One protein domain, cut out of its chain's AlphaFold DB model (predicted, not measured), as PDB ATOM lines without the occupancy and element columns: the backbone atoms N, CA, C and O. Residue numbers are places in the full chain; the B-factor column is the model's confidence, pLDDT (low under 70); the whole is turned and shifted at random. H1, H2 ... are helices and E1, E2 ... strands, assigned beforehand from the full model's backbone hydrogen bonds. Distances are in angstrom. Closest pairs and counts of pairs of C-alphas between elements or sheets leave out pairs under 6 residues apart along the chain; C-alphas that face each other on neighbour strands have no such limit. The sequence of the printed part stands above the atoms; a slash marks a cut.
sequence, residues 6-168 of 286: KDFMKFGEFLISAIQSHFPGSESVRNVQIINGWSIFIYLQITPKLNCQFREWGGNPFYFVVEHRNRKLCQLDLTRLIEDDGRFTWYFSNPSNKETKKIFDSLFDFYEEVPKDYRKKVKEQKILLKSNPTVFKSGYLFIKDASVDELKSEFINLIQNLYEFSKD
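Overview. This is residues 6 to 168 of the 286 residues of the protein "Putative restriction endonuclease" of Ignavibacterium album (strain DSM 19864 / JCM 16511 / NBRC 101810 / Mat9-16) (UniProt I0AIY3). Two twisted antiparallel sheets, one of five strands and one of four, stand next to each other, and the long helix H4 runs over one face of both. H1 covers the same face of the five-stranded sheet, H2 packs on E5 and E9 where the sheets come together, and H3 lies by E6 and E7. The printed part has 163 residues, with four named helices and nine named strands in the order H1 E1 E2 E3 E4 E5 E6 E7 H2 E8 H3 E9 H4, and its class is mixed. It is compact and rounded, with a radius of gyration of the C-alphas of 15.1 A and spans of 41 by 35 by 29 A.

Arrangement. The larger sheet is a twisted meander, each strand the antiparallel neighbour of the one before: E1, residues 27 to 33, E2, 40 to 47, E3, 50 to 57, E4, 60 to 68, and E5, 71 to 77. Within hydrogen-bond range are, for instance, N 29 and O 43, 2.8 A, N 44 and O 52, 2.8 A, N 53 and O 65, 2.8 A, and N 66 and O 74, 2.9 A. H1, residues 6 to 22, is on this sheet at a height of 9.1 A, along the strands; the C-alphas of Gly 12 and Phe 54 are its closest to E3, 6.1 A. H4, residues 148 to 167, is on the same face, height 10.8 A, making two layers, helices on one face of a sheet. H1 and H4 touch, with residues 15 to 22 and 152 to 159 alone, at a steep tilt of 56 degrees, the same way; their closest C-alphas, Ile 19 and Ile 156, are 6.4 A apart. The smaller sheet, also twisted, runs E6, residues 82 to 84, E7, 87 to 92, E9, 139 to 146, and E8, 109 to 111, with N 82 and O 89, 2.9 A, N 90 and O 143, 2.8 A, and N 111 and O 139, 2.8 A, within hydrogen-bond range. H2, residues 98 to 107, and H4 lie on the same face of it, again two layers. E7, H2 and E8 form a split strand-helix-strand unit, E9 lying between its two strands, with a right-handed crossover. The closest C-alphas of E5 and H2, Leu 73 and Thr 100, are 6.0 A apart. H3, residues 116 to 128, only grazes the smaller sheet, with residues 118 to 125. In H1, H2, H3 and H4 every O i to N i+4 pair is within hydrogen-bond range.

Along the chain. H1, 24.6 A long, begins at C-alpha 6 (19.569, -48.700, 39.316). E4 is 22.4 A long. H4, 28.8 A long, ends at C-alpha 167 (0.621, -58.947, 11.810).

Size, cuts and confidence. The two C-alphas farthest apart, Gly 25 and Lys 116, are 42.0 A apart. The printed part has no cut and no long link. Mean pLDDT of the printed part is 89.4; residues 36 and 58 to 59 are under 70.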
ATOM      1  N   LYS A   6      20.856 -48.505  38.631       91.12
ATOM      2  CA  LYS A   6      19.569 -48.700  39.316       91.12
ATOM      3  C   LYS A   6      18.459 -47.871  38.670       91.12
ATOM      4  O   LYS A   6      17.332 -48.350  38.569       91.12
ATOM      5  N   ASP A   7      18.771 -46.662  38.212       92.56
ATOM      6  CA  ASP A   7      17.798 -45.800  37.534       92.56
ATOM      7  C   ASP A   7      17.399 -46.385  36.175       92.56
ATOM      8  O   ASP A   7      16.216 -46.434  35.848       92.56
ATOM      9  N   PHE A   8      18.361 -46.923  35.420       93.31
ATOM     10  CA  PHE A   8      18.080 -47.606  34.153       93.31
ATOM     11  C   PHE A   8      17.315 -48.921  34.333       93.31
ATOM     12  O   PHE A   8      16.464 -49.235  33.502       93.31
ATOM     13  N   MET A   9      17.553 -49.663  35.420       92.25
ATOM     14  CA  MET A   9      16.725 -50.824  35.775       92.25
ATOM     15  C   MET A   9      15.265 -50.423  35.996       92.25
ATOM     16  O   MET A   9      14.374 -51.001  35.375       92.25
ATOM     17  N   LYS A  10      15.023 -49.387  36.812       93.25
ATOM     18  CA  LYS A  10      13.672 -48.847  37.043       93.25
ATOM     19  C   LYS A  10      13.030 -48.339  35.755       93.25
ATOM     20  O   LYS A  10      11.837 -48.516  35.546       93.25
ATOM     21  N   PHE A  11      13.813 -47.709  34.884       94.88
ATOM     22  CA  PHE A  11      13.315 -47.220  33.606       94.88
ATOM     23  C   PHE A  11      12.944 -48.363  32.652       94.88
ATOM     24  O   PHE A  11      11.888 -48.318  32.029       94.88
ATOM     25  N   GLY A  12      13.747 -49.427  32.582       93.62
ATOM     26  CA  GLY A  12      13.388 -50.634  31.831       93.62
ATOM     27  C   GLY A  12      12.100 -51.283  32.346       93.62
ATOM     28  O   GLY A  12      11.228 -51.634  31.551       93.62
ATOM     29  N   GLU A  13      11.935 -51.372  33.671       93.00
ATOM     30  CA  GLU A  13      10.685 -51.817  34.307       93.00
ATOM     31  C   GLU A  13       9.495 -50.921  33.943       93.00
ATOM     32  O   GLU A  13       8.428 -51.431  33.604       93.00
ATOM     33  N   PHE A  14       9.684 -49.601  33.965       94.81
ATOM     34  CA  PHE A  14       8.675 -48.622  33.565       94.81
ATOM     35  C   PHE A  14       8.214 -48.827  32.116       94.81
ATOM     36  O   PHE A  14       7.011 -48.855  31.857       94.81
ATOM     37  N   LEU A  15       9.147 -49.035  31.181       95.75
ATOM     38  CA  LEU A  15       8.820 -49.295  29.777       95.75
ATOM     39  C   LEU A  15       8.027 -50.600  29.604       95.75
ATOM     40  O   LEU A  15       7.031 -50.617  28.881       95.75
ATOM     41  N   ILE A  16       8.429 -51.680  30.283       93.25
ATOM     42  CA  ILE A  16       7.695 -52.957  30.247       93.25
ATOM     43  C   ILE A  16       6.290 -52.794  30.833       93.25
ATOM     44  O   ILE A  16       5.318 -53.224  30.214       93.25
ATOM     45  N   SER A  17       6.170 -52.135  31.986       89.31
ATOM     46  CA  SER A  17       4.883 -51.891  32.638       89.31
ATOM     47  C   SER A  17       3.950 -51.062  31.754       89.31
ATOM     48  O   SER A  17       2.770 -51.392  31.638       89.31
ATOM     49  N   ALA A  18       4.476 -50.047  31.060       89.75
ATOM     50  CA  ALA A  18       3.696 -49.264  30.109       89.75
ATOM     51  C   ALA A  18       3.130 -50.141  28.977       89.75
ATOM     52  O   ALA A  18       1.963 -49.985  28.614       89.75
ATOM     53  N   ILE A  19       3.923 -51.079  28.443       90.81
ATOM     54  CA  ILE A  19       3.455 -52.015  27.410       90.81
ATOM     55  C   ILE A  19       2.383 -52.941  27.980       90.81
ATOM     56  O   ILE A  19       1.366 -53.141  27.325       90.81
ATOM     57  N   GLN A  20       2.563 -53.468  29.192       87.50
ATOM     58  CA  GLN A  20       1.565 -54.328  29.835       87.50
ATOM     59  C   GLN A  20       0.224 -53.625  30.031       87.50
ATOM     60  O   GLN A  20      -0.818 -54.217  29.767       87.50
ATOM     61  N   SER A  21       0.234 -52.354  30.440       84.88
ATOM     62  CA  SER A  21      -0.997 -51.565  30.554       84.88
ATOM     63  C   SER A  21      -1.703 -51.377  29.209       84.88
ATOM     64  O   SER A  21      -2.929 -51.352  29.166       84.88
ATOM     65  N   HIS A  22      -0.947 -51.250  28.113       86.56
ATOM     66  CA  HIS A  22      -1.505 -51.085  26.765       86.56
ATOM     67  C   HIS A  22      -1.948 -52.415  26.130       86.56
ATOM     68  O   HIS A  22      -2.925 -52.454  25.387       86.56
ATOM     69  N   PHE A  23      -1.264 -53.516  26.446       83.75
ATOM     70  CA  PHE A  23      -1.581 -54.877  26.009       83.75
ATOM     71  C   PHE A  23      -1.930 -55.750  27.227       83.75
ATOM     72  O   PHE A  23      -1.098 -56.552  27.659       83.75
ATOM     73  N   PRO A  24      -3.150 -55.645  27.784       76.88
ATOM     74  CA  PRO A  24      -3.498 -56.290  29.055       76.88
ATOM     75  C   PRO A  24      -3.443 -57.827  29.023       76.88
ATOM     76  O   PRO A  24      -3.331 -58.450  30.071       76.88
ATOM     77  N   GLY A  25      -3.486 -58.448  27.839       79.12
ATOM     78  CA  GLY A  25      -3.312 -59.898  27.664       79.12
ATOM     79  C   GLY A  25      -1.855 -60.366  27.561       79.12
ATOM     80  O   GLY A  25      -1.621 -61.511  27.187       79.12
ATOM     81  N   SER A  26      -0.879 -59.487  27.802       83.81
ATOM     82  CA  SER A  26       0.544 -59.831  27.735       83.81
ATOM     83  C   SER A  26       1.056 -60.448  29.038       83.81
ATOM     84  O   SER A  26       0.683 -60.036  30.136       83.81
ATOM     85  N   GLU A  27       1.958 -61.421  28.923       83.88
ATOM     86  CA  GLU A  27       2.523 -62.154  30.060       83.88
ATOM     87  C   GLU A  27       3.992 -61.778  30.259       83.88
ATOM     88  O   GLU A  27       4.787 -61.839  29.317       83.88
ATOM     89  N   SER A  28       4.376 -61.392  31.479       86.75
ATOM     90  CA  SER A  28       5.763 -61.037  31.801       86.75
ATOM     91  C   SER A  28       6.413 -62.016  32.763       86.75
ATOM     92  O   SER A  28       5.823 -62.356  33.788       86.75
ATOM     93  N   VAL A  29       7.677 -62.342  32.513       86.75
ATOM     94  CA  VAL A  29       8.531 -63.116  33.416       86.75
ATOM     95  C   VAL A  29       9.781 -62.298  33.730       86.75
ATOM     96  O   VAL A  29      10.414 -61.734  32.836       86.75
ATOM     97  N   ARG A  30      10.138 -62.206  35.012       85.62
ATOM     98  CA  ARG A  30      11.349 -61.516  35.478       85.62
ATOM     99  C   ARG A  30      12.496 -62.508  35.652       85.62
ATOM    100  O   ARG A  30      12.258 -63.667  35.966       85.62
ATOM    101  N   ASN A  31      13.726 -62.022  35.506       79.06
ATOM    102  CA  ASN A  31      14.968 -62.765  35.726       79.06
ATOM    103  C   ASN A  31      15.033 -64.083  34.940       79.06
ATOM    104  O   ASN A  31      15.440 -65.113  35.470       79.06
ATOM    105  N   VAL A  32      14.624 -64.043  33.669       76.25
ATOM    106  CA  VAL A  32      14.526 -65.232  32.805       76.25
ATOM    107  C   VAL A  32      15.886 -65.889  32.589       76.25
ATOM    108  O   VAL A  32      15.989 -67.110  32.530       76.25
ATOM    109  N   GLN A  33      16.937 -65.079  32.479       76.00
ATOM    110  CA  GLN A  33      18.299 -65.557  32.288       76.00
ATOM    111  C   GLN A  33      19.256 -64.606  32.998       76.00
ATOM    112  O   GLN A  33      19.232 -63.408  32.728       76.00
ATOM    113  N   ILE A  34      20.097 -65.125  33.890       73.88
ATOM    114  CA  ILE A  34      21.111 -64.335  34.597       73.88
ATOM    115  C   ILE A  34      22.473 -64.934  34.266       73.88
ATOM    116  O   ILE A  34      22.942 -65.866  34.915       73.88
ATOM    117  N   ILE A  35      23.082 -64.423  33.198       75.88
ATOM    118  CA  ILE A  35      24.433 -64.782  32.765       75.88
ATOM    119  C   ILE A  35      25.217 -63.486  32.629       75.88
ATOM    120  O   ILE A  35      24.719 -62.511  32.065       75.88
ATOM    121  N   ASN A  36      26.449 -63.471  33.131       68.69
ATOM    122  CA  ASN A  36      27.304 -62.293  33.052       68.69
ATOM    123  C   ASN A  36      27.474 -61.836  31.589       68.69
ATOM    124  O   ASN A  36      27.912 -62.616  30.739       68.69
ATOM    125  N   GLY A  37      27.092 -60.593  31.283       70.25
ATOM    126  CA  GLY A  37      27.136 -60.034  29.931       70.25
ATOM    127  C   GLY A  37      25.969 -60.427  29.016       70.25
ATOM    128  O   GLY A  37      25.898 -59.916  27.897       70.25
ATOM    129  N   TRP A  38      25.077 -61.318  29.459       79.56
ATOM    130  CA  TRP A  38      23.991 -61.920  28.674       79.56
ATOM    131  C   TRP A  38      22.772 -62.255  29.549       79.56
ATOM    132  O   TRP A  38      22.291 -63.389  29.580       79.56
ATOM    133  N   SER A  39      22.265 -61.261  30.275       85.75
ATOM    134  CA  SER A  39      21.092 -61.417  31.144       85.75
ATOM    135  C   SER A  39      19.806 -60.924  30.482       85.75
ATOM    136  O   SER A  39      19.806 -59.867  29.866       85.75
ATOM    137  N   ILE A  40      18.690 -61.632  30.653       87.94
ATOM    138  CA  ILE A  40      17.338 -61.146  30.340       87.94
ATOM    139  C   ILE A  40      16.666 -60.802  31.668       87.94
ATOM    140  O   ILE A  40      16.213 -61.685  32.399       87.94
ATOM    141  N   PHE A  41      16.615 -59.507  31.979       89.88
ATOM    142  CA  PHE A  41      16.033 -59.002  33.220       89.88
ATOM    143  C   PHE A  41      14.520 -59.172  33.228       89.88
ATOM    144  O   PHE A  41      13.946 -59.579  34.234       89.88
ATOM    145  N   ILE A  42      13.865 -58.857  32.109       92.00
ATOM    146  CA  ILE A  42      12.417 -58.996  31.967       92.00
ATOM    147  C   ILE A  42      12.105 -59.438  30.546       92.00
ATOM    148  O   ILE A  42      12.567 -58.829  29.584       92.00
ATOM    149  N   TYR A  43      11.302 -60.483  30.431       92.44
ATOM    150  CA  TYR A  43      10.693 -60.940  29.193       92.44
ATOM    151  C   TYR A  43       9.204 -60.618  29.244       92.44
ATOM    152  O   TYR A  43       8.561 -60.856  30.264       92.44
ATOM    153  N   LEU A  44       8.658 -60.090  28.156       92.38
ATOM    154  CA  LEU A  44       7.243 -59.782  28.004       92.38
ATOM    155  C   LEU A  44       6.732 -60.356  26.684       92.38
ATOM    156  O   LEU A  44       7.145 -59.919  25.611       92.38
ATOM    157  N   GLN A  45       5.794 -61.291  26.749       93.19
ATOM    158  CA  GLN A  45       5.127 -61.849  25.581       93.19
ATOM    159  C   GLN A  45       3.853 -61.063  25.267       93.19
ATOM    160  O   GLN A  45       2.907 -61.091  26.046       93.19
ATOM    161  N   ILE A  46       3.807 -60.396  24.108       89.06
ATOM    162  CA  ILE A  46       2.604 -59.691  23.624       89.06
ATOM    163  C   ILE A  46       1.718 -60.655  22.826       89.06
ATOM    164  O   ILE A  46       0.502 -60.673  22.972       89.06
ATOM    165  N   THR A  47       2.333 -61.476  21.972       90.31
ATOM    166  CA  THR A  47       1.688 -62.600  21.271       90.31
ATOM    167  C   THR A  47       2.672 -63.768  21.189       90.31
ATOM    168  O   THR A  47       3.871 -63.540  21.353       90.31
ATOM    169  N   PRO A  48       2.247 -64.994  20.821       87.19
ATOM    170  CA  PRO A  48       3.177 -66.113  20.630       87.19
ATOM    171  C   PRO A  48       4.299 -65.842  19.615       87.19
ATOM    172  O   PRO A  48       5.310 -66.535  19.602       87.19
ATOM    173  N   LYS A  49       4.119 -64.850  18.731       89.69
ATOM    174  CA  LYS A  49       5.105 -64.474  17.715       89.69
ATOM    175  C   LYS A  49       5.843 -63.178  18.037       89.69
ATOM    176  O   LYS A  49       6.836 -62.936  17.366       89.69
ATOM    177  N   LEU A  50       5.396 -62.363  18.995       91.81
ATOM    178  CA  LEU A  50       5.965 -61.044  19.292       91.81
ATOM    179  C   LEU A  50       6.233 -60.891  20.789       91.81
ATOM    180  O   LEU A  50       5.301 -60.923  21.597       91.81
ATOM    181  N   ASN A  51       7.494 -60.657  21.143       94.25
ATOM    182  CA  ASN A  51       7.917 -60.440  22.522       94.25
ATOM    183  C   ASN A  51       8.868 -59.245  22.649       94.25
ATOM    184  O   ASN A  51       9.500 -58.818  21.681       94.25
ATOM    185  N   CYS A  52       8.939 -58.705  23.860       95.38
ATOM    186  CA  CYS A  52       9.854 -57.653  24.267       95.38
ATOM    187  C   CYS A  52      10.767 -58.167  25.384       95.38
ATOM    188  O   CYS A  52      10.334 -58.907  26.264       95.38
ATOM    189  N   GLN A  53      12.026 -57.748  25.373       94.81
ATOM    190  CA  GLN A  53      13.040 -58.146  26.341       94.81
ATOM    191  C   GLN A  53      13.773 -56.907  26.843       94.81
ATOM    192  O   GLN A  53      14.396 -56.193  26.058       94.81
ATOM    193  N   PHE A  54      13.755 -56.683  28.152       94.62
ATOM    194  CA  PHE A  54      14.696 -55.788  28.810       94.62
ATOM    195  C   PHE A  54      15.889 -56.613  29.292       94.62
ATOM    196  O   PHE A  54      15.730 -57.532  30.099       94.62
ATOM    197  N   ARG A  55      17.075 -56.344  28.744       91.81
ATOM    198  CA  ARG A  55      18.219 -57.257  28.844       91.81
ATOM    199  C   ARG A  55      19.573 -56.556  28.825       91.81
ATOM    200  O   ARG A  55      19.696 -55.391  28.463       91.81
ATOM    201  N   GLU A  56      20.600 -57.313  29.170       87.19
ATOM    202  CA  GLU A  56      22.007 -57.037  28.914       87.19
ATOM    203  C   GLU A  56      22.456 -57.778  27.641       87.19
ATOM    204  O   GLU A  56      21.955 -58.866  27.319       87.19
ATOM    205  N   TRP A  57      23.388 -57.184  26.892       78.50
ATOM    206  CA  TRP A  57      23.960 -57.813  25.701       78.50
ATOM    207  C   TRP A  57      25.440 -57.469  25.528       78.50
ATOM    208  O   TRP A  57      25.803 -56.302  25.369       78.50
ATOM    209  N   GLY A  58      26.298 -58.491  25.479       68.44
ATOM    210  CA  GLY A  58      27.724 -58.333  25.190       68.44
ATOM    211  C   GLY A  58      28.436 -57.405  26.176       68.44
ATOM    212  O   GLY A  58      29.207 -56.550  25.745       68.44
ATOM    213  N   GLY A  59      28.108 -57.512  27.468       67.00
ATOM    214  CA  GLY A  59      28.669 -56.673  28.539       67.00
ATOM    215  C   GLY A  59      28.208 -55.212  28.524       67.00
ATOM    216  O   GLY A  59      28.722 -54.401  29.286       67.00
ATOM    217  N   ASN A  60      27.258 -54.856  27.653       73.31
ATOM    218  CA  ASN A  60      26.642 -53.536  27.627       73.31
ATOM    219  C   ASN A  60      25.272 -53.619  28.321       73.31
ATOM    220  O   ASN A  60      24.388 -54.353  27.851       73.31
ATOM    221  N   PRO A  61      25.080 -52.894  29.436       75.56
ATOM    222  CA  PRO A  61      23.840 -52.951  30.189       75.56
ATOM    223  C   PRO A  61      22.728 -52.145  29.496       75.56
ATOM    224  O   PRO A  61      22.988 -51.142  28.834       75.56
ATOM    225  N   PHE A  62      21.480 -52.575  29.703       90.38
ATOM    226  CA  PHE A  62      20.239 -51.869  29.341       90.38
ATOM    227  C   PHE A  62      19.933 -51.758  27.840       90.38
ATOM    228  O   PHE A  62      19.954 -50.680  27.245       90.38
ATOM    229  N   TYR A  63      19.527 -52.876  27.244       93.31
ATOM    230  CA  TYR A  63      18.856 -52.907  25.947       93.31
ATOM    231  C   TYR A  63      17.382 -53.249  26.091       93.31
ATOM    232  O   TYR A  63      17.008 -54.127  26.871       93.31
ATOM    233  N   PHE A  64      16.565 -52.605  25.263       95.56
ATOM    234  CA  PHE A  64      15.205 -53.040  24.978       95.56
ATOM    235  C   PHE A  64      15.198 -53.717  23.612       95.56
ATOM    236  O   PHE A  64      15.549 -53.098  22.608       95.56
ATOM    237  N   VAL A  65      14.823 -54.987  23.556       94.44
ATOM    238  CA  VAL A  65      14.801 -55.768  22.320       94.44
ATOM    239  C   VAL A  65      13.377 -56.205  22.031       94.44
ATOM    240  O   VAL A  65      12.694 -56.698  22.918       94.44
ATOM    241  N   VAL A  66      12.936 -56.033  20.790       94.38
ATOM    242  CA  VAL A  66      11.664 -56.563  20.293       94.38
ATOM    243  C   VAL A  66      11.978 -57.664  19.294       94.38
ATOM    244  O   VAL A  66      12.722 -57.440  18.332       94.38
ATOM    245  N   GLU A  67      11.415 -58.846  19.506       93.75
ATOM    246  CA  GLU A  67      11.588 -59.999  18.628       93.75
ATOM    247  C   GLU A  67      10.265 -60.408  17.991       93.75
ATOM    248  O   GLU A  67       9.234 -60.481  18.658       93.75
ATOM    249  N   HIS A  68      10.314 -60.711  16.693       91.62
ATOM    250  CA  HIS A  68       9.212 -61.287  15.934       91.62
ATOM    251  C   HIS A  68       9.651 -62.637  15.348       91.62
ATOM    252  O   HIS A  68      10.642 -62.707  14.621       91.62
ATOM    253  N   ARG A  69       8.930 -63.721  15.670       87.88
ATOM    254  CA  ARG A  69       9.232 -65.111  15.253       87.88
ATOM    255  C   ARG A  69      10.688 -65.512  15.543       87.88
ATOM    256  O   ARG A  69      11.376 -66.033  14.667       87.88
ATOM    257  N   ASN A  70      11.156 -65.236  16.762       84.69
ATOM    258  CA  ASN A  70      12.520 -65.524  17.235       84.69
ATOM    259  C   ASN A  70      13.629 -64.808  16.441       84.69
ATOM    260  O   ASN A  70      14.783 -65.234  16.437       84.69
ATOM    261  N   ARG A  71      13.287 -63.724  15.735       88.25
ATOM    262  CA  ARG A  71      14.249 -62.840  15.077       88.25
ATOM    263  C   ARG A  71      14.143 -61.444  15.657       88.25
ATOM    264  O   ARG A  71      13.050 -60.920  15.863       88.25
ATOM    265  N   LYS A  72      15.298 -60.820  15.861       90.31
ATOM    266  CA  LYS A  72      15.402 -59.445  16.344       90.31
ATOM    267  C   LYS A  72      14.800 -58.468  15.334       90.31
ATOM    268  O   LYS A  72      15.383 -58.227  14.274       90.31
ATOM    269  N   LEU A  73      13.651 -57.901  15.689       91.06
ATOM    270  CA  LEU A  73      12.957 -56.886  14.903       91.06
ATOM    271  C   LEU A  73      13.425 -55.483  15.282       91.06
ATOM    272  O   LEU A  73      13.562 -54.640  14.408       91.06
ATOM    273  N   CYS A  74      13.684 -55.211  16.559       91.94
ATOM    274  CA  CYS A  74      14.167 -53.911  17.015       91.94
ATOM    275  C   CYS A  74      15.107 -54.079  18.211       91.94
ATOM    276  O   CYS A  74      14.914 -54.966  19.036       91.94
ATOM    277  N   GLN A  75      16.128 -53.230  18.304       93.00
ATOM    278  CA  GLN A  75      17.005 -53.139  19.467       93.00
ATOM    279  C   GLN A  75      17.251 -51.670  19.779       93.00
ATOM    280  O   GLN A  75      17.792 -50.938  18.950       93.00
ATOM    281  N   LEU A  76      16.879 -51.267  20.986       94.44
ATOM    282  CA  LEU A  76      17.012 -49.914  21.493       94.44
ATOM    283  C   LEU A  76      18.060 -49.904  22.599       94.44
ATOM    284  O   LEU A  76      17.984 -50.673  23.556       94.44
ATOM    285  N   ASP A  77      19.049 -49.035  22.441       93.88
ATOM    286  CA  ASP A  77      20.102 -48.804  23.423       93.88
ATOM    287  C   ASP A  77      19.648 -47.711  24.396       93.88
ATOM    288  O   ASP A  77      19.659 -46.521  24.048       93.88
ATOM    289  N   LEU A  78      19.221 -48.108  25.599       94.88
ATOM    290  CA  LEU A  78      18.698 -47.177  26.605       94.88
ATOM    291  C   LEU A  78      19.802 -46.259  27.113       94.88
ATOM    292  O   LEU A  78      19.516 -45.129  27.480       94.88
ATOM    293  N   THR A  79      21.068 -46.680  27.057       93.31
ATOM    294  CA  THR A  79      22.197 -45.839  27.481       93.31
ATOM    295  C   THR A  79      22.392 -44.604  26.595       93.31
ATOM    296  O   THR A  79      23.204 -43.738  26.918       93.31
ATOM    297  N   ARG A  80      21.652 -44.491  25.482       94.56
ATOM    298  CA  ARG A  80      21.584 -43.282  24.648       94.56
ATOM    299  C   ARG A  80      20.494 -42.301  25.088       94.56
ATOM    300  O   ARG A  80      20.482 -41.182  24.592       94.56
ATOM    301  N   LEU A  81      19.571 -42.682  25.961       95.94
ATOM    302  CA  LEU A  81      18.552 -41.767  26.467       95.94
ATOM    303  C   LEU A  81      19.207 -40.767  27.421       95.94
ATOM    304  O   LEU A  81      19.787 -41.178  28.421       95.94
ATOM    305  N   ILE A  82      19.128 -39.478  27.101       95.31
ATOM    306  CA  ILE A  82      19.604 -38.406  27.973       95.31
ATOM    307  C   ILE A  82      18.403 -37.795  28.664       95.31
ATOM    308  O   ILE A  82      17.427 -37.440  28.004       95.31
ATOM    309  N   GLU A  83      18.500 -37.677  29.980       93.31
ATOM    310  CA  GLU A  83      17.556 -36.923  30.785       93.31
ATOM    311  C   GLU A  83      18.262 -35.715  31.401       93.31
ATOM    312  O   GLU A  83      19.377 -35.836  31.914       93.31
ATOM    313  N   ASP A  84      17.621 -34.557  31.287       85.75
ATOM    314  CA  ASP A  84      18.098 -33.265  31.770       85.75
ATOM    315  C   ASP A  84      16.900 -32.532  32.374       85.75
ATOM    316  O   ASP A  84      15.910 -32.318  31.684       85.75
ATOM    317  N   ASP A  85      16.941 -32.256  33.674       86.81
ATOM    318  CA  ASP A  85      15.853 -31.604  34.420       86.81
ATOM    319  C   ASP A  85      14.435 -32.165  34.143       86.81
ATOM    320  O   ASP A  85      13.478 -31.448  33.861       86.81
ATOM    321  N   GLY A  86      14.288 -33.498  34.153       83.50
ATOM    322  CA  GLY A  86      13.005 -34.159  33.878       83.50
ATOM    323  C   GLY A  86      12.573 -34.174  32.404       83.50
ATOM    324  O   GLY A  86      11.526 -34.748  32.092       83.50
ATOM    325  N   ARG A  87      13.378 -33.607  31.499       89.88
ATOM    326  CA  ARG A  87      13.191 -33.645  30.045       89.88
ATOM    327  C   ARG A  87      14.045 -34.727  29.406       89.88
ATOM    328  O   ARG A  87      15.195 -34.941  29.781       89.88
ATOM    329  N   PHE A  88      13.503 -35.405  28.401       92.88
ATOM    330  CA  PHE A  88      14.105 -36.579  27.784       92.88
ATOM    331  C   PHE A  88      14.396 -36.351  26.301       92.88
ATOM    332  O   PHE A  88      13.527 -35.952  25.527       92.88
ATOM    333  N   THR A  89      15.619 -36.678  25.889       94.88
ATOM    334  CA  THR A  89      16.044 -36.672  24.484       94.88
ATOM    335  C   THR A  89      16.685 -38.006  24.123       94.88
ATOM    336  O   THR A  89      17.591 -38.487  24.810       94.88
ATOM    337  N   TRP A  90      16.252 -38.609  23.016       97.25
ATOM    338  CA  TRP A  90      16.741 -39.906  22.564       97.25
ATOM    339  C   TRP A  90      16.854 -39.973  21.046       97.25
ATOM    340  O   TRP A  90      15.876 -39.819  20.313       97.25
ATOM    341  N   TYR A  91      18.061 -40.283  20.581       96.69
ATOM    342  CA  TYR A  91      18.324 -40.664  19.203       96.69
ATOM    343  C   TYR A  91      18.651 -42.153  19.134       96.69
ATOM    344  O   TYR A  91      19.646 -42.614  19.717       96.69
ATOM    345  N   PHE A  92      17.866 -42.901  18.368       96.12
ATOM    346  CA  PHE A  92      18.153 -44.299  18.083       96.12
ATOM    347  C   PHE A  92      19.359 -44.435  17.153       96.12
ATOM    348  O   PHE A  92      19.602 -43.608  16.273       96.12
ATOM    349  N   SER A  93      20.131 -45.501  17.353       93.44
ATOM    350  CA  SER A  93      21.180 -45.906  16.417       93.44
ATOM    351  C   SER A  93      20.581 -46.455  15.124       93.44
ATOM    352  O   SER A  93      19.463 -46.969  15.120       93.44
ATOM    353  N   ASN A  94      21.364 -46.427  14.047       92.31
ATOM    354  CA  ASN A  94      20.977 -47.046  12.785       92.31
ATOM    355  C   ASN A  94      20.665 -48.540  12.975       92.31
ATOM    356  O   ASN A  94      21.516 -49.272  13.496       92.31
ATOM    357  N   PRO A  95      19.495 -49.018  12.525       90.88
ATOM    358  CA  PRO A  95      19.196 -50.438  12.561       90.88
ATOM    359  C   PRO A  95      20.090 -51.225  11.605       90.88
ATOM    360  O   PRO A  95      20.315 -50.816  10.467       90.88
ATOM    361  N   SER A  96      20.555 -52.397  12.038       83.00
ATOM    362  CA  SER A  96      21.313 -53.314  11.173       83.00
ATOM    363  C   SER A  96      20.413 -54.110  10.217       83.00
ATOM    364  O   SER A  96      20.874 -54.571   9.177       83.00
ATOM    365  N   ASN A  97      19.131 -54.290  10.562       86.81
ATOM    366  CA  ASN A  97      18.152 -55.023   9.757       86.81
ATOM    367  C   ASN A  97      17.388 -54.059   8.824       86.81
ATOM    368  O   ASN A  97      16.897 -53.015   9.257       86.81
ATOM    369  N   LYS A  98      17.261 -54.438   7.542       88.75
ATOM    370  CA  LYS A  98      16.518 -53.694   6.511       88.75
ATOM    371  C   LYS A  98      15.042 -53.482   6.865       88.75
ATOM    372  O   LYS A  98      14.506 -52.430   6.540       88.75
ATOM    373  N   GLU A  99      14.386 -54.445   7.510       87.75
ATOM    374  CA  GLU A  99      12.982 -54.327   7.933       87.75
ATOM    375  C   GLU A  99      12.824 -53.248   9.003       87.75
ATOM    376  O   GLU A  99      12.040 -52.320   8.833       87.75
ATOM    377  N   THR A 100      13.645 -53.300  10.053       90.75
ATOM    378  CA  THR A 100      13.679 -52.273  11.102       90.75
ATOM    379  C   THR A 100      13.983 -50.901  10.523       90.75
ATOM    380  O   THR A 100      13.372 -49.917  10.926       90.75
ATOM    381  N   LYS A 101      14.904 -50.835   9.554       91.44
ATOM    382  CA  LYS A 101      15.231 -49.590   8.867       91.44
ATOM    383  C   LYS A 101      14.010 -49.014   8.145       91.44
ATOM    384  O   LYS A 101      13.704 -47.853   8.363       91.44
ATOM    385  N   LYS A 102      13.260 -49.822   7.384       90.12
ATOM    386  CA  LYS A 102      12.012 -49.377   6.730       90.12
ATOM    387  C   LYS A 102      10.984 -48.844   7.728       90.12
ATOM    388  O   LYS A 102      10.331 -47.838   7.458       90.12
ATOM    389  N   ILE A 103      10.847 -49.511   8.875       91.25
ATOM    390  CA  ILE A 103       9.954 -49.067   9.952       91.25
ATOM    391  C   ILE A 103      10.427 -47.712  10.483       91.25
ATOM    392  O   ILE A 103       9.635 -46.780  10.567       91.25
ATOM    393  N   PHE A 104      11.717 -47.569  10.787       93.50
ATOM    394  CA  PHE A 104      12.279 -46.326  11.317       93.50
ATOM    395  C   PHE A 104      12.194 -45.178  10.311       93.50
ATOM    396  O   PHE A 104      11.772 -44.096  10.694       93.50
ATOM    397  N   ASP A 105      12.494 -45.420   9.034       91.12
ATOM    398  CA  ASP A 105      12.357 -44.434   7.954       91.12
ATOM    399  C   ASP A 105      10.906 -43.932   7.829       91.12
ATOM    400  O   ASP A 105      10.665 -42.776   7.488       91.12
ATOM    401  N   SER A 106       9.929 -44.787   8.151       89.31
ATOM    402  CA  SER A 106       8.503 -44.437   8.138       89.31
ATOM    403  C   SER A 106       8.057 -43.695   9.408       89.31
ATOM    404  O   SER A 106       7.102 -42.921   9.361       89.31
ATOM    405  N   LEU A 107       8.717 -43.921  10.551       88.88
ATOM    406  CA  LEU A 107       8.296 -43.405  11.863       88.88
ATOM    407  C   LEU A 107       9.104 -42.208  12.363       88.88
ATOM    408  O   LEU A 107       8.562 -41.391  13.094       88.88
ATOM    409  N   PHE A 108      10.359 -42.056  11.964       92.06
ATOM    410  CA  PHE A 108      11.291 -41.132  12.612       92.06
ATOM    411  C   PHE A 108      12.103 -40.344  11.602       92.06
ATOM    412  O   PHE A 108      12.341 -40.801  10.483       92.06
ATOM    413  N   ASP A 109      12.509 -39.139  11.987       88.94
ATOM    414  CA  ASP A 109      13.368 -38.314  11.150       88.94
ATOM    415  C   ASP A 109      14.814 -38.787  11.283       88.94
ATOM    416  O   ASP A 109      15.347 -38.939  12.387       88.94
ATOM    417  N   PHE A 110      15.443 -39.045  10.139       91.44
ATOM    418  CA  PHE A 110      16.838 -39.447  10.065       91.44
ATOM    419  C   PHE A 110      17.756 -38.223  10.074       91.44
ATOM    420  O   PHE A 110      17.536 -37.257   9.344       91.44
ATOM    421  N   TYR A 111      18.819 -38.303  10.867       89.69
ATOM    422  CA  TYR A 111      19.874 -37.305  10.958       89.69
ATOM    423  C   TYR A 111      21.193 -37.944  10.532       89.69
ATOM    424  O   TYR A 111      21.658 -38.898  11.161       89.69
ATOM    425  N   GLU A 112      21.831 -37.390   9.501       90.62
ATOM    426  CA  GLU A 112      23.197 -37.768   9.112       90.62
ATOM    427  C   GLU A 112      24.212 -37.397  10.203       90.62
ATOM    428  O   GLU A 112      25.153 -38.147  10.475       90.62
ATOM    429  N   GLU A 113      23.972 -36.274  10.886       90.69
ATOM    430  CA  GLU A 113      24.751 -35.836  12.035       90.69
ATOM    431  C   GLU A 113      23.843 -35.399  13.195       90.69
ATOM    432  O   GLU A 113      23.236 -34.333  13.196       90.69
ATOM    433  N   VAL A 114      23.784 -36.243  14.219       89.50
ATOM    434  CA  VAL A 114      23.162 -35.974  15.516       89.50
ATOM    435  C   VAL A 114      23.949 -34.863  16.239       89.50
ATOM    436  O   VAL A 114      25.194 -34.870  16.175       89.50
ATOM    437  N   PRO A 115      23.270 -33.949  16.970       91.56
ATOM    438  CA  PRO A 115      23.909 -32.828  17.658       91.56
ATOM    439  C   PRO A 115      25.142 -33.227  18.477       91.56
ATOM    440  O   PRO A 115      25.153 -34.246  19.178       91.56
ATOM    441  N   LYS A 116      26.206 -32.420  18.373       90.31
ATOM    442  CA  LYS A 116      27.502 -32.693  19.017       90.31
ATOM    443  C   LYS A 116      27.376 -32.780  20.538       90.31
ATOM    444  O   LYS A 116      27.905 -33.727  21.120       90.31
ATOM    445  N   ASP A 117      26.628 -31.867  21.152       90.88
ATOM    446  CA  ASP A 117      26.464 -31.822  22.610       90.88
ATOM    447  C   ASP A 117      25.708 -33.040  23.136       90.88
ATOM    448  O   ASP A 117      26.140 -33.670  24.101       90.88
ATOM    449  N   TYR A 118      24.653 -33.471  22.437       93.38
ATOM    450  CA  TYR A 118      23.963 -34.719  22.755       93.38
ATOM    451  C   TYR A 118      24.911 -35.925  22.670       93.38
ATOM    452  O   TYR A 118      24.968 -36.739  23.592       93.38
ATOM    453  N   ARG A 119      25.717 -36.036  21.601       94.56
ATOM    454  CA  ARG A 119      26.693 -37.136  21.468       94.56
ATOM    455  C   ARG A 119      27.731 -37.132  22.590       94.56
ATOM    456  O   ARG A 119      28.131 -38.212  23.029       94.56
ATOM    457  N   LYS A 120      28.154 -35.953  23.056       94.38
ATOM    458  CA  LYS A 120      29.056 -35.804  24.205       94.38
ATOM    459  C   LYS A 120      28.397 -36.314  25.492       94.38
ATOM    460  O   LYS A 120      28.971 -37.200  26.122       94.38
ATOM    461  N   LYS A 121      27.171 -35.866  25.798       94.88
ATOM    462  CA  LYS A 121      26.387 -36.336  26.959       94.88
ATOM    463  C   LYS A 121      26.199 -37.862  26.939       94.88
ATOM    464  O   LYS A 121      26.446 -38.531  27.937       94.88
ATOM    465  N   VAL A 122      25.858 -38.444  25.781       94.94
ATOM    466  CA  VAL A 122      25.733 -39.911  25.632       94.94
ATOM    467  C   VAL A 122      27.059 -40.615  25.898       94.94
ATOM    468  O   VAL A 122      27.080 -41.627  26.595       94.94
ATOM    469  N   LYS A 123      28.173 -40.105  25.367       95.12
ATOM    470  CA  LYS A 123      29.493 -40.702  25.597       95.12
ATOM    471  C   LYS A 123      29.847 -40.714  27.088       95.12
ATOM    472  O   LYS A 123      30.285 -41.746  27.589       95.12
ATOM    473  N   GLU A 124      29.636 -39.602  27.785       94.19
ATOM    474  CA  GLU A 124      29.875 -39.474  29.229       94.19
ATOM    475  C   GLU A 124      28.995 -40.440  30.035       94.19
ATOM    476  O   GLU A 124      29.506 -41.189  30.871       94.19
ATOM    477  N   GLN A 125      27.701 -40.515  29.714       93.75
ATOM    478  CA  GLN A 125      26.770 -41.451  30.345       93.75
ATOM    479  C   GLN A 125      27.196 -42.910  30.144       93.75
ATOM    480  O   GLN A 125      27.203 -43.697  31.089       93.75
ATOM    481  N   LYS A 126      27.603 -43.286  28.929       92.38
ATOM    482  CA  LYS A 126      28.072 -44.647  28.651       92.38
ATOM    483  C   LYS A 126      29.328 -45.007  29.441       92.38
ATOM    484  O   LYS A 126      29.403 -46.121  29.953       92.38
ATOM    485  N   ILE A 127      30.270 -44.072  29.593       91.69
ATOM    486  CA  ILE A 127      31.465 -44.260  30.433       91.69
ATOM    487  C   ILE A 127      31.057 -44.496  31.891       91.69
ATOM    488  O   ILE A 127      31.526 -45.453  32.507       91.69
ATOM    489  N   LEU A 128      30.145 -43.676  32.425       90.56
ATOM    490  CA  LEU A 128      29.648 -43.806  33.797       90.56
ATOM    491  C   LEU A 128      28.978 -45.169  34.043       90.56
ATOM    492  O   LEU A 128      29.166 -45.781  35.093       90.56
ATOM    493  N   LEU A 129      28.242 -45.668  33.050       89.12
ATOM    494  CA  LEU A 129      27.579 -46.974  33.084       89.12
ATOM    495  C   LEU A 129      28.510 -48.151  32.749       89.12
ATOM    496  O   LEU A 129      28.030 -49.279  32.658       89.12
ATOM    497  N   LYS A 130      29.818 -47.915  32.559       87.56
ATOM    498  CA  LYS A 130      30.808 -48.928  32.141       87.56
ATOM    499  C   LYS A 130      30.413 -49.659  30.844       87.56
ATOM    500  O   LYS A 130      30.718 -50.833  30.664       87.56
ATOM    501  N   SER A 131      29.733 -48.950  29.944       86.75
ATOM    502  CA  SER A 131      29.281 -49.406  28.626       86.75
ATOM    503  C   SER A 131      30.235 -48.922  27.523       86.75
ATOM    504  O   SER A 131      31.007 -47.981  27.720       86.75
ATOM    505  N   ASN A 132      30.183 -49.530  26.336       86.88
ATOM    506  CA  ASN A 132      30.991 -49.134  25.182       86.88
ATOM    507  C   ASN A 132      30.686 -47.675  24.780       86.88
ATOM    508  O   ASN A 132      29.598 -47.408  24.264       86.88
ATOM    509  N   PRO A 133      31.644 -46.736  24.902       87.50
ATOM    510  CA  PRO A 133      31.410 -45.305  24.704       87.50
ATOM    511  C   PRO A 133      31.276 -44.886  23.232       87.50
ATOM    512  O   PRO A 133      31.196 -43.693  22.932       87.50
ATOM    513  N   THR A 134      31.279 -45.832  22.291       88.44
ATOM    514  CA  THR A 134      31.141 -45.542  20.861       88.44
ATOM    515  C   THR A 134      29.746 -44.995  20.550       88.44
ATOM    516  O   THR A 134      28.724 -45.632  20.817       88.44
ATOM    517  N   VAL A 135      29.705 -43.810  19.935       87.56
ATOM    518  CA  VAL A 135      28.475 -43.137  19.501       87.56
ATOM    519  C   VAL A 135      28.617 -42.749  18.033       87.56
ATOM    520  O   VAL A 135      29.418 -41.884  17.683       87.56
ATOM    521  N   PHE A 136      27.831 -43.387  17.167       86.88
ATOM    522  CA  PHE A 136      27.770 -43.037  15.747       86.88
ATOM    523  C   PHE A 136      27.205 -41.628  15.532       86.88
ATOM    524  O   PHE A 136      26.370 -41.163  16.310       86.88
ATOM    525  N   LYS A 137      27.673 -40.963  14.465       89.25
ATOM    526  CA  LYS A 137      27.240 -39.606  14.102       89.25
ATOM    527  C   LYS A 137      25.794 -39.568  13.626       89.25
ATOM    528  O   LYS A 137      25.096 -38.645  14.003       89.25
ATOM    529  N   SER A 138      25.352 -40.565  12.869       92.25
ATOM    530  CA  SER A 138      23.992 -40.629  12.336       92.25
ATOM    531  C   SER A 138      23.037 -41.400  13.248       92.25
ATOM    532  O   SER A 138      23.459 -42.321  13.957       92.25
ATOM    533  N   GLY A 139      21.748 -41.089  13.163       94.00
ATOM    534  CA  GLY A 139      20.699 -41.814  13.874       94.00
ATOM    535  C   GLY A 139      19.306 -41.284  13.564       94.00
ATOM    536  O   GLY A 139      19.138 -40.392  12.738       94.00
ATOM    537  N   TYR A 140      18.311 -41.828  14.253       95.12
ATOM    538  CA  TYR A 140      16.914 -41.419  14.115       95.12
ATOM    539  C   TYR A 140      16.478 -40.668  15.363       95.12
ATOM    540  O   TYR A 140      16.707 -41.156  16.473       95.12
ATOM    541  N   LEU A 141      15.860 -39.501  15.197       94.31
ATOM    542  CA  LEU A 141      15.268 -38.783  16.317       94.31
ATOM    543  C   LEU A 141      14.010 -39.525  16.768       94.31
ATOM    544  O   LEU A 141      13.023 -39.565  16.037       94.31
ATOM    545  N   PHE A 142      14.059 -40.111  17.963       95.69
ATOM    546  CA  PHE A 142      12.885 -40.714  18.581       95.69
ATOM    547  C   PHE A 142      12.095 -39.661  19.351       95.69
ATOM    548  O   PHE A 142      10.897 -39.512  19.139       95.69
ATOM    549  N   ILE A 143      12.777 -38.915  20.222       93.00
ATOM    550  CA  ILE A 143      12.151 -37.874  21.033       93.00
ATOM    551  C   ILE A 143      13.163 -36.788  21.410       93.00
ATOM    552  O   ILE A 143      14.342 -37.089  21.608       93.00
ATOM    553  N   LYS A 144      12.724 -35.528  21.480       92.00
ATOM    554  CA  LYS A 144      13.537 -34.369  21.881       92.00
ATOM    555  C   LYS A 144      12.774 -33.586  22.940       92.00
ATOM    556  O   LYS A 144      11.610 -33.280  22.715       92.00
ATOM    557  N   ASP A 145      13.460 -33.263  24.031       87.75
ATOM    558  CA  ASP A 145      12.988 -32.362  25.089       87.75
ATOM    559  C   ASP A 145      11.568 -32.657  25.618       87.75
ATOM    560  O   ASP A 145      10.734 -31.778  25.826       87.75
ATOM    561  N   ALA A 146      11.272 -33.938  25.814       82.94
ATOM    562  CA  ALA A 146       9.933 -34.379  26.178       82.94
ATOM    563  C   ALA A 146       9.807 -34.710  27.662       82.94
ATOM    564  O   ALA A 146      10.757 -35.172  28.289       82.94
ATOM    565  N   SER A 147       8.611 -34.540  28.208       87.38
ATOM    566  CA  SER A 147       8.226 -35.074  29.512       87.38
ATOM    567  C   SER A 147       8.231 -36.611  29.527       87.38
ATOM    568  O   SER A 147       8.235 -37.286  28.491       87.38
ATOM    569  N   VAL A 148       8.186 -37.195  30.727       85.88
ATOM    570  CA  VAL A 148       8.101 -38.655  30.894       85.88
ATOM    571  C   VAL A 148       6.821 -39.250  30.284       85.88
ATOM    572  O   VAL A 148       6.856 -40.364  29.756       85.88
ATOM    573  N   ASP A 149       5.710 -38.511  30.301       84.19
ATOM    574  CA  ASP A 149       4.422 -38.964  29.765       84.19
ATOM    575  C   ASP A 149       4.391 -38.946  28.233       84.19
ATOM    576  O   ASP A 149       3.865 -39.872  27.604       84.19
ATOM    577  N   GLU A 150       5.018 -37.942  27.620       85.06
ATOM    578  CA  GLU A 150       5.241 -37.890  26.171       85.06
ATOM    579  C   GLU A 150       6.169 -39.024  25.727       85.06
ATOM    580  O   GLU A 150       5.841 -39.751  24.788       85.06
ATOM    581  N   LEU A 151       7.271 -39.260  26.452       90.56
ATOM    582  CA  LEU A 151       8.167 -40.388  26.187       90.56
ATOM    583  C   LEU A 151       7.428 -41.720  26.254       90.56
ATOM    584  O   LEU A 151       7.571 -42.551  25.356       90.56
ATOM    585  N   LYS A 152       6.631 -41.931  27.306       91.44
ATOM    586  CA  LYS A 152       5.817 -43.138  27.464       91.44
ATOM    587  C   LYS A 152       4.869 -43.305  26.282       91.44
ATOM    588  O   LYS A 152       4.789 -44.384  25.702       91.44
ATOM    589  N   SER A 153       4.175 -42.235  25.913       84.62
ATOM    590  CA  SER A 153       3.205 -42.229  24.820       84.62
ATOM    591  C   SER A 153       3.852 -42.554  23.472       84.62
ATOM    592  O   SER A 153       3.336 -43.401  22.736       84.62
ATOM    593  N   GLU A 154       4.995 -41.947  23.151       91.19
ATOM    594  CA  GLU A 154       5.741 -42.246  21.923       91.19
ATOM    595  C   GLU A 154       6.326 -43.658  21.930       91.19
ATOM    596  O   GLU A 154       6.315 -44.353  20.910       91.19
ATOM    597  N   PHE A 155       6.770 -44.141  23.090       95.69
ATOM    598  CA  PHE A 155       7.284 -45.498  23.217       95.69
ATOM    599  C   PHE A 155       6.192 -46.539  22.964       95.69
ATOM    600  O   PHE A 155       6.397 -47.479  22.196       95.69
ATOM    601  N   ILE A 156       4.997 -46.342  23.520       92.88
ATOM    602  CA  ILE A 156       3.843 -47.199  23.234       92.88
ATOM    603  C   ILE A 156       3.439 -47.123  21.763       92.88
ATOM    604  O   ILE A 156       3.160 -48.158  21.159       92.88
ATOM    605  N   ASN A 157       3.483 -45.937  21.151       91.50
ATOM    606  CA  ASN A 157       3.221 -45.792  19.721       91.50
ATOM    607  C   ASN A 157       4.221 -46.594  18.863       91.50
ATOM    608  O   ASN A 157       3.817 -47.256  17.905       91.50
ATOM    609  N   LEU A 158       5.508 -46.603  19.224       94.75
ATOM    610  CA  LEU A 158       6.510 -47.451  18.574       94.75
ATOM    611  C   LEU A 158       6.161 -48.941  18.711       94.75
ATOM    612  O   LEU A 158       6.137 -49.652  17.707       94.75
ATOM    613  N   ILE A 159       5.858 -49.420  19.922       94.38
ATOM    614  CA  ILE A 159       5.522 -50.836  20.146       94.38
ATOM    615  C   ILE A 159       4.240 -51.231  19.399       94.38
ATOM    616  O   ILE A 159       4.208 -52.294  18.778       94.38
ATOM    617  N   GLN A 160       3.223 -50.366  19.368       92.00
ATOM    618  CA  GLN A 160       2.008 -50.584  18.579       92.00
ATOM    619  C   GLN A 160       2.324 -50.711  17.085       92.00
ATOM    620  O   GLN A 160       1.829 -51.620  16.424       92.00
ATOM    621  N   ASN A 161       3.172 -49.835  16.544       92.44
ATOM    622  CA  ASN A 161       3.578 -49.907  15.144       92.44
ATOM    623  C   ASN A 161       4.334 -51.210  14.831       92.44
ATOM    624  O   ASN A 161       4.059 -51.835  13.808       92.44
ATOM    625  N   LEU A 162       5.228 -51.657  15.721       92.56
ATOM    626  CA  LEU A 162       5.924 -52.945  15.587       92.56
ATOM    627  C   LEU A 162       4.954 -54.134  15.666       92.56
ATOM    628  O   LEU A 162       5.115 -55.110  14.934       92.56
ATOM    629  N   TYR A 163       3.935 -54.043  16.518       91.25
ATOM    630  CA  TYR A 163       2.878 -55.042  16.627       91.25
ATOM    631  C   TYR A 163       2.039 -55.137  15.348       91.25
ATOM    632  O   TYR A 163       1.883 -56.236  14.814       91.25
ATOM    633  N   GLU A 164       1.573 -54.013  14.800       90.50
ATOM    634  CA  GLU A 164       0.837 -54.006  13.528       90.50
ATOM    635  C   GLU A 164       1.706 -54.508  12.368       90.50
ATOM    636  O   GLU A 164       1.261 -55.337  11.575       90.50
ATOM    637  N   PHE A 165       2.978 -54.098  12.316       90.06
ATOM    638  CA  PHE A 165       3.930 -54.608  11.329       90.06
ATOM    639  C   PHE A 165       4.109 -56.130  11.437       90.06
ATOM    640  O   PHE A 165       4.225 -56.821  10.427       90.06
ATOM    641  N   SER A 166       4.107 -56.679  12.657       88.50
ATOM    642  CA  SER A 166       4.241 -58.124  12.878       88.50
ATOM    643  C   SER A 166       3.033 -58.937  12.391       88.50
ATOM    644  O   SER A 166       3.183 -60.120  12.068       88.50
ATOM    645  N   LYS A 167       1.848 -58.315  12.313       87.75
ATOM    646  CA  LYS A 167       0.621 -58.947  11.810       87.75
ATOM    647  C   LYS A 167       0.580 -58.999  10.289       87.75
ATOM    648  O   LYS A 167       0.339 -60.069   9.736       87.75
ATOM    649  N   ASP A 168       0.812 -57.862   9.640       86.38
ATOM    650  CA  ASP A 168       0.748 -57.727   8.184       86.38
ATOM    651  C   ASP A 168       1.843 -56.781   7.686       86.38
ATOM    652  O   ASP A 168       1.623 -55.601   7.418       86.38
TER     653      ASP A 168